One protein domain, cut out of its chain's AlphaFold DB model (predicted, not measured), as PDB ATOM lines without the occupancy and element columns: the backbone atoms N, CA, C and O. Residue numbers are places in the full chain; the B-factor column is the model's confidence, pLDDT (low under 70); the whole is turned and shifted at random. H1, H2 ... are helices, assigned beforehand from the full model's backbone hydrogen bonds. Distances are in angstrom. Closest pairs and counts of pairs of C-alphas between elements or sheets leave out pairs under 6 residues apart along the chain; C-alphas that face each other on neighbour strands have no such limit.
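What this domain is: This is residues 8 to 106 of the 689 residues of the protein "Hypothetical protein" of Symbiodinium sp. CCMP2456 (UniProt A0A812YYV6). With little regular structure, this is mostly winding loop: residues 8 to 34 fold together at one end, short helix H1 follows them, and the last stretch swings round in a wide curve through H2 to H3. The printed part has 99 residues with three named helices, H1, H2, H3 in chain order, and no named strand. Its class is all helix, with 25 residues in named elements; it is compact, radius of gyration of the C-alphas 14.3 A, spanning 37 by 34 by 22 A.

Where its parts are: Find C-alpha 83 at (184.535, 192.625, 111.371); from there H2, residues 83 to 92, runs 14.0 A. H1, residues 35 to 43, measures 11.9 A. H3, residues 100 to 105, runs 8.8 A to C-alpha 105 at (150.285, 199.383, 107.018).

How they stand to each other: Look from H2 to H1: they are close but not clearly touching, the closest C-alphas, Arg 43 and His 89, 6.7 A apart. They run the same way at a steep tilt of 47 degrees. H3 is apart from both. In H1, H2 and H3 every O i to N i+4 pair is within hydrogen-bond range.

The domain as a whole: The farthest C-alphas, Arg 8 and Ala 104, are 41.2 A apart. The printed part has no cut; H1 to H2 is a long link of 39 residues. Confidence is under 70 at residues 45 to 56, 59 and 76 to 106.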
ATOM      1  N   ARG A   8     181.577 222.829 107.405       86.25
ATOM      2  CA  ARG A   8     181.383 223.920 108.385       86.25
ATOM      3  C   ARG A   8     180.028 224.626 108.251       86.25
ATOM      4  O   ARG A   8     179.477 225.063 109.256       86.25
ATOM      5  N   GLY A   9     179.466 224.700 107.042       94.12
ATOM      6  CA  GLY A   9     178.161 225.319 106.771       94.12
ATOM      7  C   GLY A   9     176.950 224.509 107.252       94.12
ATOM      8  O   GLY A   9     175.813 224.915 107.002       94.12
ATOM      9  N   GLN A  10     177.174 223.363 107.904       94.12
ATOM     10  CA  GLN A  10     176.118 222.471 108.381       94.12
ATOM     11  C   GLN A  10     175.840 222.565 109.885       94.12
ATOM     12  O   GLN A  10     174.788 222.103 110.324       94.12
ATOM     13  N   VAL A  11     176.727 223.175 110.677       94.88
ATOM     14  CA  VAL A  11     176.514 223.347 112.124       94.88
ATOM     15  C   VAL A  11     175.279 224.231 112.373       94.88
ATOM     16  O   VAL A  11     175.059 225.224 111.684       94.88
ATOM     17  N   GLY A  12     174.426 223.837 113.322       95.12
ATOM     18  CA  GLY A  12     173.131 224.465 113.623       95.12
ATOM     19  C   GLY A  12     171.953 223.996 112.753       95.12
ATOM     20  O   GLY A  12     170.792 224.139 113.156       95.12
ATOM     21  N   LEU A  13     172.211 223.379 111.593       96.44
ATOM     22  CA  LEU A  13     171.166 222.759 110.770       96.44
ATOM     23  C   LEU A  13     170.576 221.527 111.471       96.44
ATOM     24  O   LEU A  13     171.226 220.912 112.315       96.44
ATOM     25  N   ARG A  14     169.350 221.124 111.118       96.62
ATOM     26  CA  ARG A  14     168.780 219.855 111.611       96.62
ATOM     27  C   ARG A  14     169.584 218.674 111.071       96.62
ATOM     28  O   ARG A  14     169.978 218.690 109.911       96.62
ATOM     29  N   CYS A  15     169.756 217.622 111.863       96.19
ATOM     30  CA  CYS A  15     170.430 216.393 111.441       96.19
ATOM     31  C   CYS A  15     169.911 215.855 110.085       96.19
ATOM     32  O   CYS A  15     168.699 215.825 109.834       96.19
ATOM     33  N   ALA A  16     170.831 215.405 109.225       96.25
ATOM     34  CA  ALA A  16     170.535 214.820 107.918       96.25
ATOM     35  C   ALA A  16     169.649 213.563 108.023       96.25
ATOM     36  O   ALA A  16     168.729 213.386 107.219       96.25
ATOM     37  N   ASN A  17     169.847 212.742 109.066       93.94
ATOM     38  CA  ASN A  17     168.991 211.588 109.339       93.94
ATOM     39  C   ASN A  17     167.535 212.030 109.560       93.94
ATOM     40  O   ASN A  17     167.218 212.793 110.480       93.94
ATOM     41  N   ARG A  18     166.631 211.515 108.719       92.75
ATOM     42  CA  ARG A  18     165.247 212.003 108.613       92.75
ATOM     43  C   ARG A  18     164.414 211.817 109.885       92.75
ATOM     44  O   ARG A  18     163.492 212.602 110.090       92.75
ATOM     45  N   SER A  19     164.735 210.856 110.755       90.69
ATOM     46  CA  SER A  19     164.012 210.651 112.021       90.69
ATOM     47  C   SER A  19     164.540 211.510 113.177       90.69
ATOM     48  O   SER A  19     164.036 211.404 114.290       90.69
ATOM     49  N   CYS A  20     165.581 212.317 112.957       92.00
ATOM     50  CA  CYS A  20     166.213 213.136 113.985       92.00
ATOM     51  C   CYS A  20     165.845 214.623 113.824       92.00
ATOM     52  O   CYS A  20     165.748 215.125 112.702       92.00
ATOM     53  N   GLU A  21     165.633 215.344 114.928       94.62
ATOM     54  CA  GLU A  21     165.271 216.779 114.926       94.62
ATOM     55  C   GLU A  21     166.328 217.682 115.588       94.62
ATOM     56  O   GLU A  21     166.203 218.905 115.591       94.62
ATOM     57  N   PHE A  22     167.399 217.084 116.112       95.00
ATOM     58  CA  PHE A  22     168.476 217.784 116.809       95.00
ATOM     59  C   PHE A  22     169.429 218.491 115.840       95.00
ATOM     60  O   PHE A  22     169.596 218.070 114.689       95.00
ATOM     61  N   ALA A  23     170.045 219.570 116.314       96.25
ATOM     62  CA  ALA A  23     171.054 220.328 115.593       96.25
ATOM     63  C   ALA A  23     172.309 219.484 115.324       96.25
ATOM     64  O   ALA A  23     172.744 218.699 116.168       96.25
ATOM     65  N   VAL A  24     172.934 219.685 114.167       95.50
ATOM     66  CA  VAL A  24     174.323 219.286 113.928       95.50
ATOM     67  C   VAL A  24     175.212 220.212 114.750       95.50
ATOM     68  O   VAL A  24     175.202 221.422 114.543       95.50
ATOM     69  N   THR A  25     175.951 219.659 115.701       94.00
ATOM     70  CA  THR A  25     176.840 220.411 116.602       94.00
ATOM     71  C   THR A  25     178.302 220.363 116.169       94.00
ATOM     72  O   THR A  25     179.059 221.278 116.474       94.00
ATOM     73  N   ASP A  26     178.684 219.325 115.427       93.19
ATOM     74  CA  ASP A  26     180.045 219.064 114.973       93.19
ATOM     75  C   ASP A  26     180.024 218.711 113.475       93.19
ATOM     76  O   ASP A  26     179.264 217.847 113.027       93.19
ATOM     77  N   ALA A  27     180.841 219.424 112.700       92.69
ATOM     78  CA  ALA A  27     180.945 219.278 111.252       92.69
ATOM     79  C   ALA A  27     181.627 217.966 110.822       92.69
ATOM     80  O   ALA A  27     181.357 217.492 109.717       92.69
ATOM     81  N   THR A  28     182.465 217.363 111.676       92.81
ATOM     82  CA  THR A  28     183.229 216.140 111.349       92.81
ATOM     83  C   THR A  28     182.327 214.949 111.028       92.81
ATOM     84  O   THR A  28     182.696 214.096 110.226       92.81
ATOM     85  N   TYR A  29     181.114 214.910 111.588       91.31
ATOM     86  CA  TYR A  29     180.140 213.851 111.324       91.31
ATOM     87  C   TYR A  29     179.442 213.956 109.963       91.31
ATOM     88  O   TYR A  29     178.679 213.049 109.649       91.31
ATOM     89  N   GLY A  30     179.655 215.014 109.169       93.38
ATOM     90  CA  GLY A  30     179.076 215.133 107.820       93.38
ATOM     91  C   GLY A  30     177.568 215.424 107.797       93.38
ATOM     92  O   GLY A  30     176.809 214.828 107.033       93.38
ATOM     93  N   GLY A  31     177.102 216.312 108.681       95.19
ATOM     94  CA  GLY A  31     175.695 216.736 108.717       95.19
ATOM     95  C   GLY A  31     174.807 215.913 109.651       95.19
ATOM     96  O   GLY A  31     173.581 216.044 109.636       95.19
ATOM     97  N   TYR A  32     175.405 215.088 110.509       95.19
ATOM     98  CA  TYR A  32     174.699 214.301 111.514       95.19
ATOM     99  C   TYR A  32     175.011 214.808 112.926       95.19
ATOM    100  O   TYR A  32     176.156 215.080 113.259       95.19
ATOM    101  N   CYS A  33     174.002 214.885 113.797       94.25
ATOM    102  CA  CYS A  33     174.167 215.376 115.175       94.25
ATOM    103  C   CYS A  33     174.953 214.431 116.105       94.25
ATOM    104  O   CYS A  33     175.233 214.791 117.245       94.25
ATOM    105  N   CYS A  34     175.245 213.201 115.668       92.75
ATOM    106  CA  CYS A  34     176.112 212.260 116.373       92.75
ATOM    107  C   CYS A  34     176.528 211.086 115.469       92.75
ATOM    108  O   CYS A  34     175.837 210.731 114.506       92.75
ATOM    109  N   LYS A  35     177.599 210.390 115.871       91.88
ATOM    110  CA  LYS A  35     178.101 209.152 115.246       91.88
ATOM    111  C   LYS A  35     177.020 208.080 115.040       91.88
ATOM    112  O   LYS A  35     177.041 207.379 114.031       91.88
ATOM    113  N   ARG A  36     176.048 207.967 115.960       91.25
ATOM    114  CA  ARG A  36     174.938 206.994 115.875       91.25
ATOM    115  C   ARG A  36     173.890 207.375 114.825       91.25
ATOM    116  O   ARG A  36     173.356 206.479 114.182       91.25
ATOM    117  N   CYS A  37     173.631 208.669 114.617       92.31
ATOM    118  CA  CYS A  37     172.800 209.153 113.512       92.31
ATOM    119  C   CYS A  37     173.423 208.762 112.166       92.31
ATOM    120  O   CYS A  37     172.776 208.074 111.382       92.31
ATOM    121  N   HIS A  38     174.696 209.114 111.956       92.06
ATOM    122  CA  HIS A  38     175.451 208.760 110.750       92.06
ATOM    123  C   HIS A  38     175.494 207.238 110.521       92.06
ATOM    124  O   HIS A  38     175.107 206.748 109.461       92.06
ATOM    125  N   ALA A  39     175.892 206.465 111.539       90.12
ATOM    126  CA  ALA A  39     175.991 205.012 111.428       90.12
ATOM    127  C   ALA A  39     174.635 204.333 111.172       90.12
ATOM    128  O   ALA A  39     174.604 203.305 110.499       90.12
ATOM    129  N   ASN A  40     173.525 204.881 111.679       90.06
ATOM    130  CA  ASN A  40     172.190 204.375 111.365       90.06
ATOM    131  C   ASN A  40     171.783 204.700 109.924       90.06
ATOM    132  O   ASN A  40     171.264 203.814 109.254       90.06
ATOM    133  N   ASP A  41     172.025 205.921 109.442       89.56
ATOM    134  CA  ASP A  41     171.665 206.317 108.075       89.56
ATOM    135  C   ASP A  41     172.426 205.473 107.041       89.56
ATOM    136  O   ASP A  41     171.819 204.832 106.188       89.56
ATOM    137  N   VAL A  42     173.748 205.341 107.209       87.81
ATOM    138  CA  VAL A  42     174.605 204.542 106.320       87.81
ATOM    139  C   VAL A  42     174.294 203.042 106.390       87.81
ATOM    140  O   VAL A  42     174.228 202.390 105.352       87.81
ATOM    141  N   ARG A  43     174.077 202.462 107.583       84.50
ATOM    142  CA  ARG A  43     173.799 201.012 107.715       84.50
ATOM    143  C   ARG A  43     172.353 200.630 107.395       84.50
ATOM    144  O   ARG A  43     172.091 199.458 107.131       84.50
ATOM    145  N   PHE A  44     171.412 201.571 107.468       80.50
ATOM    146  CA  PHE A  44     169.975 201.293 107.397       80.50
ATOM    147  C   PHE A  44     169.208 202.243 106.464       80.50
ATOM    148  O   PHE A  44     168.033 202.506 106.719       80.50
ATOM    149  N   GLN A  45     169.821 202.653 105.346       67.31
ATOM    150  CA  GLN A  45     169.239 203.482 104.267       67.31
ATOM    151  C   GLN A  45     167.807 203.092 103.827       67.31
ATOM    152  O   GLN A  45     167.100 203.900 103.231       67.31
ATOM    153  N   LEU A  46     167.373 201.854 104.107       57.34
ATOM    154  CA  LEU A  46     166.081 201.280 103.716       57.34
ATOM    155  C   LEU A  46     165.196 200.795 104.890       57.34
ATOM    156  O   LEU A  46     164.133 200.222 104.641       57.34
ATOM    157  N   ARG A  47     165.578 200.968 106.170       58.19
ATOM    158  CA  ARG A  47     164.723 200.522 107.296       58.19
ATOM    159  C   ARG A  47     163.748 201.612 107.740       58.19
ATOM    160  O   ARG A  47     164.137 202.691 108.164       58.19
ATOM    161  N   CYS A  48     162.464 201.270 107.703       45.97
ATOM    162  CA  CYS A  48     161.340 202.123 108.089       45.97
ATOM    163  C   CYS A  48     161.443 202.611 109.557       45.97
ATOM    164  O   CYS A  48     161.314 201.816 110.491       45.97
ATOM    165  N   MET A  49     161.686 203.912 109.763       54.34
ATOM    166  CA  MET A  49     162.098 204.501 111.052       54.34
ATOM    167  C   MET A  49     160.925 204.909 111.968       54.34
ATOM    168  O   MET A  49     160.805 206.067 112.355       54.34
ATOM    169  N   HIS A  50     160.045 203.967 112.324       47.50
ATOM    170  CA  HIS A  50     158.869 204.233 113.180       47.50
ATOM    171  C   HIS A  50     159.109 204.075 114.696       47.50
ATOM    172  O   HIS A  50     158.156 204.115 115.471       47.50
ATOM    173  N   THR A  51     160.351 203.873 115.141       49.34
ATOM    174  CA  THR A  51     160.684 203.655 116.560       49.34
ATOM    175  C   THR A  51     161.743 204.647 117.021       49.34
ATOM    176  O   THR A  51     162.900 204.521 116.630       49.34
ATOM    177  N   GLU A  52     161.304 205.599 117.846       57.25
ATOM    178  CA  GLU A  52     162.090 206.488 118.714       57.25
ATOM    179  C   GLU A  52     163.326 207.162 118.091       57.25
ATOM    180  O   GLU A  52     164.409 206.587 117.941       57.25
ATOM    181  N   ALA A  53     163.201 208.471 117.849       56.88
ATOM    182  CA  ALA A  53     164.368 209.336 117.761       56.88
ATOM    183  C   ALA A  53     165.208 209.156 119.038       56.88
ATOM    184  O   ALA A  53     164.707 209.296 120.151       56.88
ATOM    185  N   HIS A  54     166.501 208.870 118.891       65.62
ATOM    186  CA  HIS A  54     167.415 208.538 119.991       65.62
ATOM    187  C   HIS A  54     167.872 209.785 120.779       65.62
ATOM    188  O   HIS A  54     169.036 209.898 121.169       65.62
ATOM    189  N   GLY A  55     166.949 210.728 120.993       56.50
ATOM    190  CA  GLY A  55     167.206 212.111 121.391       56.50
ATOM    191  C   GLY A  55     167.915 212.273 122.729       56.50
ATOM    192  O   GLY A  55     168.763 213.148 122.854       56.50
ATOM    193  N   HIS A  56     167.684 211.370 123.685       62.75
ATOM    194  CA  HIS A  56     168.413 211.363 124.958       62.75
ATOM    195  C   HIS A  56     169.937 211.188 124.798       62.75
ATOM    196  O   HIS A  56     170.678 211.567 125.699       62.75
ATOM    197  N   LYS A  57     170.412 210.635 123.666       70.50
ATOM    198  CA  LYS A  57     171.843 210.497 123.324       70.50
ATOM    199  C   LYS A  57     172.293 211.417 122.174       70.50
ATOM    200  O   LYS A  57     173.388 211.235 121.645       70.50
ATOM    201  N   CYS A  58     171.473 212.391 121.784       78.44
ATOM    202  CA  CYS A  58     171.900 213.542 120.987       78.44
ATOM    203  C   CYS A  58     172.258 214.700 121.932       78.44
ATOM    204  O   CYS A  58     171.745 214.763 123.048       78.44
ATOM    205  N   GLN A  59     173.079 215.656 121.489       67.31
ATOM    206  CA  GLN A  59     173.101 216.963 122.156       67.31
ATOM    207  C   GLN A  59     171.726 217.611 121.947       67.31
ATOM    208  O   GLN A  59     171.266 217.757 120.816       67.31
ATOM    209  N   GLN A  60     171.032 217.912 123.046       73.19
ATOM    210  CA  GLN A  60     169.562 218.002 123.075       73.19
ATOM    211  C   GLN A  60     168.980 219.311 122.506       73.19
ATOM    212  O   GLN A  60     167.808 219.619 122.711       73.19
ATOM    213  N   VAL A  61     169.772 220.068 121.742       87.19
ATOM    214  CA  VAL A  61     169.327 221.274 121.037       87.19
ATOM    215  C   VAL A  61     168.490 220.859 119.826       87.19
ATOM    216  O   VAL A  61     169.022 220.540 118.763       87.19
ATOM    217  N   ALA A  62     167.167 220.828 119.982       88.81
ATOM    218  CA  ALA A  62     166.246 220.705 118.856       88.81
ATOM    219  C   ALA A  62     166.393 221.928 117.930       88.81
ATOM    220  O   ALA A  62     166.446 223.061 118.403       88.81
ATOM    221  N   SER A  63     166.455 221.710 116.614       92.56
ATOM    222  CA  SER A  63     166.575 222.790 115.626       92.56
ATOM    223  C   SER A  63     165.338 222.840 114.730       92.56
ATOM    224  O   SER A  63     164.785 221.811 114.349       92.56
ATOM    225  N   GLN A  64     164.911 224.048 114.361       94.62
ATOM    226  CA  GLN A  64     163.875 224.275 113.343       94.62
ATOM    227  C   GLN A  64     164.462 224.667 111.976       94.62
ATOM    228  O   GLN A  64     163.715 224.878 111.023       94.62
ATOM    229  N   ALA A  65     165.792 224.746 111.853       96.06
ATOM    230  CA  ALA A  65     166.467 225.065 110.599       96.06
ATOM    231  C   ALA A  65     166.207 224.006 109.508       96.06
ATOM    232  O   ALA A  65     165.728 222.902 109.777       96.06
ATOM    233  N   ARG A  66     166.595 224.299 108.259       96.94
ATOM    234  CA  ARG A  66     166.674 223.267 107.206       96.94
ATOM    235  C   ARG A  66     167.534 222.083 107.677       96.94
ATOM    236  O   ARG A  66     168.427 222.255 108.508       96.94
ATOM    237  N   ARG A  67     167.292 220.889 107.131       97.00
ATOM    238  CA  ARG A  67     168.196 219.750 107.351       97.00
ATOM    239  C   ARG A  67     169.552 220.010 106.701       97.00
ATOM    240  O   ARG A  67     169.625 220.652 105.654       97.00
ATOM    241  N   ALA A  68     170.601 219.508 107.340       97.00
ATOM    242  CA  ALA A  68     171.898 219.327 106.727       97.00
ATOM    243  C   ALA A  68     171.796 218.323 105.573       97.00
ATOM    244  O   ALA A  68     170.941 217.432 105.558       97.00
ATOM    245  N   GLU A  69     172.687 218.488 104.609       96.19
ATOM    246  CA  GLU A  69     172.904 217.528 103.538       96.19
ATOM    247  C   GLU A  69     173.744 216.363 104.078       96.19
ATOM    248  O   GLU A  69     174.657 216.578 104.873       96.19
ATOM    249  N   ALA A  70     173.430 215.134 103.671       95.19
ATOM    250  CA  ALA A  70     174.170 213.948 104.090       95.19
ATOM    251  C   ALA A  70     175.537 213.902 103.388       95.19
ATOM    252  O   ALA A  70     175.653 213.377 102.280       95.19
ATOM    253  N   ILE A  71     176.567 214.449 104.031       92.94
ATOM    254  CA  ILE A  71     177.952 214.379 103.557       92.94
ATOM    255  C   ILE A  71     178.614 213.161 104.233       92.94
ATOM    256  O   ILE A  71     178.407 212.944 105.427       92.94
ATOM    257  N   PRO A  72     179.390 212.321 103.523       82.75
ATOM    258  CA  PRO A  72     180.228 211.321 104.181       82.75
ATOM    259  C   PRO A  72     181.243 212.021 105.103       82.75
ATOM    260  O   PRO A  72     181.871 212.976 104.649       82.75
ATOM    261  N   PRO A  73     181.425 211.600 106.368       79.19
ATOM    262  CA  PRO A  73     182.404 212.222 107.256       79.19
ATOM    263  C   PRO A  73     183.814 212.115 106.662       79.19
ATOM    264  O   PRO A  73     184.168 211.075 106.102       79.19
ATOM    265  N   ASP A  74     184.610 213.181 106.805       79.50
ATOM    266  CA  ASP A  74     185.961 213.274 106.226       79.50
ATOM    267  C   ASP A  74     186.880 212.131 106.715       79.50
ATOM    268  O   ASP A  74     187.736 211.656 105.968       79.50
ATOM    269  N   GLU A  75     186.655 211.629 107.937       76.38
ATOM    270  CA  GLU A  75     187.237 210.378 108.429       76.38
ATOM    271  C   GLU A  75     186.214 209.222 108.395       76.38
ATOM    272  O   GLU A  75     185.141 209.317 109.010       76.38
ATOM    273  N   PRO A  76     186.535 208.071 107.767       67.50
ATOM    274  CA  PRO A  76     185.677 206.893 107.804       67.50
ATOM    275  C   PRO A  76     185.674 206.300 109.218       67.50
ATOM    276  O   PRO A  76     186.578 205.561 109.603       67.50
ATOM    277  N   ALA A  77     184.637 206.625 109.997       63.56
ATOM    278  CA  ALA A  77     184.497 206.246 111.403       63.56
ATOM    279  C   ALA A  77     184.941 204.792 111.670       63.56
ATOM    280  O   ALA A  77     184.289 203.849 111.214       63.56
ATOM    281  N   ALA A  78     186.023 204.614 112.443       59.94
ATOM    282  CA  ALA A  78     186.781 203.357 112.563       59.94
ATOM    283  C   ALA A  78     185.986 202.128 113.068       59.94
ATOM    284  O   ALA A  78     186.421 200.989 112.940       59.94
ATOM    285  N   GLU A  79     184.778 202.326 113.594       55.78
ATOM    286  CA  GLU A  79     183.830 201.254 113.931       55.78
ATOM    287  C   GLU A  79     183.224 200.564 112.691       55.78
ATOM    288  O   GLU A  79     182.662 199.472 112.799       55.78
ATOM    289  N   SER A  80     183.291 201.196 111.515       54.81
ATOM    290  CA  SER A  80     182.720 200.699 110.255       54.81
ATOM    291  C   SER A  80     183.522 199.545 109.645       54.81
ATOM    292  O   SER A  80     182.916 198.595 109.153       54.81
ATOM    293  N   SER A  81     184.852 199.574 109.761       52.84
ATOM    294  CA  SER A  81     185.758 198.499 109.330       52.84
ATOM    295  C   SER A  81     185.783 197.302 110.288       52.84
ATOM    296  O   SER A  81     186.344 196.255 109.958       52.84
ATOM    297  N   SER A  82     185.157 197.412 111.467       59.62
ATOM    298  CA  SER A  82     185.090 196.299 112.414       59.62
ATOM    299  C   SER A  82     184.417 195.075 111.777       59.62
ATOM    300  O   SER A  82     183.340 195.153 111.178       59.62
ATOM    301  N   LYS A  83     185.029 193.896 111.945       67.25
ATOM    302  CA  LYS A  83     184.535 192.625 111.371       67.25
ATOM    303  C   LYS A  83     183.097 192.297 111.812       67.25
ATOM    304  O   LYS A  83     182.372 191.611 111.095       67.25
ATOM    305  N   ALA A  84     182.664 192.830 112.959       58.91
ATOM    306  CA  ALA A  84     181.285 192.780 113.439       58.91
ATOM    307  C   ALA A  84     180.328 193.685 112.636       58.91
ATOM    308  O   ALA A  84     179.251 193.228 112.256       58.91
ATOM    309  N   ALA A  85     180.713 194.930 112.322       60.72
ATOM    310  CA  ALA A  85     179.911 195.827 111.489       60.72
ATOM    311  C   ALA A  85     179.751 195.291 110.059       60.72
ATOM    312  O   ALA A  85     178.632 195.263 109.546       60.72
ATOM    313  N   LEU A  86     180.828 194.776 109.454       61.91
ATOM    314  CA  LEU A  86     180.771 194.153 108.126       61.91
ATOM    315  C   LEU A  86     179.883 192.894 108.123       61.91
ATOM    316  O   LEU A  86     179.102 192.670 107.197       61.91
ATOM    317  N   LYS A  87     179.932 192.089 109.196       69.00
ATOM    318  CA  LYS A  87     179.058 190.919 109.367       69.00
ATOM    319  C   LYS A  87     177.585 191.311 109.531       69.00
ATOM    320  O   LYS A  87     176.735 190.662 108.928       69.00
ATOM    321  N   LEU A  88     177.283 192.381 110.271       59.47
ATOM    322  CA  LEU A  88     175.925 192.930 110.392       59.47
ATOM    323  C   LEU A  88     175.409 193.513 109.069       59.47
ATOM    324  O   LEU A  88     174.244 193.307 108.741       59.47
ATOM    325  N   HIS A  89     176.262 194.184 108.291       61.78
ATOM    326  CA  HIS A  89     175.925 194.666 106.949       61.78
ATOM    327  C   HIS A  89     175.563 193.501 106.016       61.78
ATOM    328  O   HIS A  89     174.493 193.492 105.409       61.78
ATOM    329  N   ASN A  90     176.398 192.459 105.978       59.56
ATOM    330  CA  ASN A  90     176.168 191.300 105.115       59.56
ATOM    331  C   ASN A  90     174.965 190.450 105.570       59.56
ATOM    332  O   ASN A  90     174.233 189.939 104.727       59.56
ATOM    333  N   GLN A  91     174.690 190.361 106.877       62.31
ATOM    334  CA  GLN A  91     173.435 189.796 107.397       62.31
ATOM    335  C   GLN A  91     172.215 190.671 107.062       62.31
ATOM    336  O   GLN A  91     171.135 190.145 106.811       62.31
ATOM    337  N   GLY A  92     172.384 191.995 107.005       53.22
ATOM    338  CA  GLY A  92     171.353 192.952 106.597       53.22
ATOM    339  C   GLY A  92     170.968 192.890 105.116       53.22
ATOM    340  O   GLY A  92     169.946 193.462 104.748       53.22
ATOM    341  N   ARG A  93     171.731 192.170 104.278       49.91
ATOM    342  CA  ARG A  93     171.424 191.944 102.853       49.91
ATOM    343  C   ARG A  93     170.304 190.914 102.623       49.91
ATOM    344  O   ARG A  93     169.932 190.672 101.479       49.91
ATOM    345  N   LEU A  94     169.768 190.307 103.686       44.56
ATOM    346  CA  LEU A  94     168.652 189.361 103.640       44.56
ATOM    347  C   LEU A  94     167.444 189.881 104.438       44.56
ATOM    348  O   LEU A  94     167.568 190.232 105.609       44.56
ATOM    349  N   GLN A  95     166.268 189.784 103.805       45.69
ATOM    350  CA  GLN A  95     164.919 190.133 104.292       45.69
ATOM    351  C   GLN A  95     164.546 191.631 104.290       45.69
ATOM    352  O   GLN A  95     165.288 192.490 104.755       45.69
ATOM    353  N   ASP A  96     163.313 191.926 103.853       49.28
ATOM    354  CA  ASP A  96     162.643 193.218 104.066       49.28
ATOM    355  C   ASP A  96     162.586 193.537 105.565       49.28
ATOM    356  O   ASP A  96     161.758 192.994 106.303       49.28
ATOM    357  N   LEU A  97     163.442 194.444 106.027       52.16
ATOM    358  CA  LEU A  97     163.529 194.857 107.431       52.16
ATOM    359  C   LEU A  97     162.734 196.146 107.713       52.16
ATOM    360  O   LEU A  97     163.047 196.906 108.631       52.16
ATOM    361  N   ARG A  98     161.644 196.344 106.954       54.72
ATOM    362  CA  ARG A  98     160.479 197.140 107.372       54.72
ATOM    363  C   ARG A  98     160.009 196.620 108.739       54.72
ATOM    364  O   ARG A  98     159.832 195.408 108.893       54.72
ATOM    365  N   CYS A  99     159.811 197.496 109.726       52.81
ATOM    366  CA  CYS A  99     159.336 197.058 111.041       52.81
ATOM    367  C   CYS A  99     157.898 196.508 110.956       52.81
ATOM    368  O   CYS A  99     157.195 196.730 109.963       52.81
ATOM    369  N   ALA A 100     157.452 195.790 111.992       53.75
ATOM    370  CA  ALA A 100     156.129 195.159 112.011       53.75
ATOM    371  C   ALA A 100     154.992 196.157 111.716       53.75
ATOM    372  O   ALA A 100     154.091 195.835 110.948       53.75
ATOM    373  N   SER A 101     155.084 197.387 112.232       50.72
ATOM    374  CA  SER A 101     154.109 198.458 111.991       50.72
ATOM    375  C   SER A 101     154.040 198.887 110.521       50.72
ATOM    376  O   SER A 101     152.954 199.127 110.006       50.72
ATOM    377  N   CYS A 102     155.175 198.942 109.814       52.25
ATOM    378  CA  CYS A 102     155.194 199.285 108.387       52.25
ATOM    379  C   CYS A 102     154.641 198.131 107.535       52.25
ATOM    380  O   CYS A 102     153.810 198.356 106.663       52.25
ATOM    381  N   LYS A 103     155.004 196.881 107.868       57.78
ATOM    382  CA  LYS A 103     154.431 195.681 107.228       57.78
ATOM    383  C   LYS A 103     152.926 195.520 107.481       57.78
ATOM    384  O   LYS A 103     152.242 194.916 106.665       57.78
ATOM    385  N   ALA A 104     152.413 196.043 108.595       58.84
ATOM    386  CA  ALA A 104     150.983 196.069 108.892       58.84
ATOM    387  C   ALA A 104     150.231 197.161 108.106       58.84
ATOM    388  O   ALA A 104     149.090 196.934 107.715       58.84
ATOM    389  N   GLY A 105     150.863 198.313 107.844       49.75
ATOM    390  CA  GLY A 105     150.285 199.383 107.018       49.75
ATOM    391  C   GLY A 105     150.095 198.969 105.555       49.75
ATOM    392  O   GLY A 105     149.010 199.141 105.002       49.75
ATOM    393  N   ASP A 106     151.108 198.324 104.965       52.88
ATOM    394  CA  ASP A 106     151.059 197.811 103.585       52.88
ATOM    395  C   ASP A 106     149.936 196.761 103.369       52.88
ATOM    396  O   ASP A 106     149.511 196.523 102.241       52.88
TER     397      ASP A 106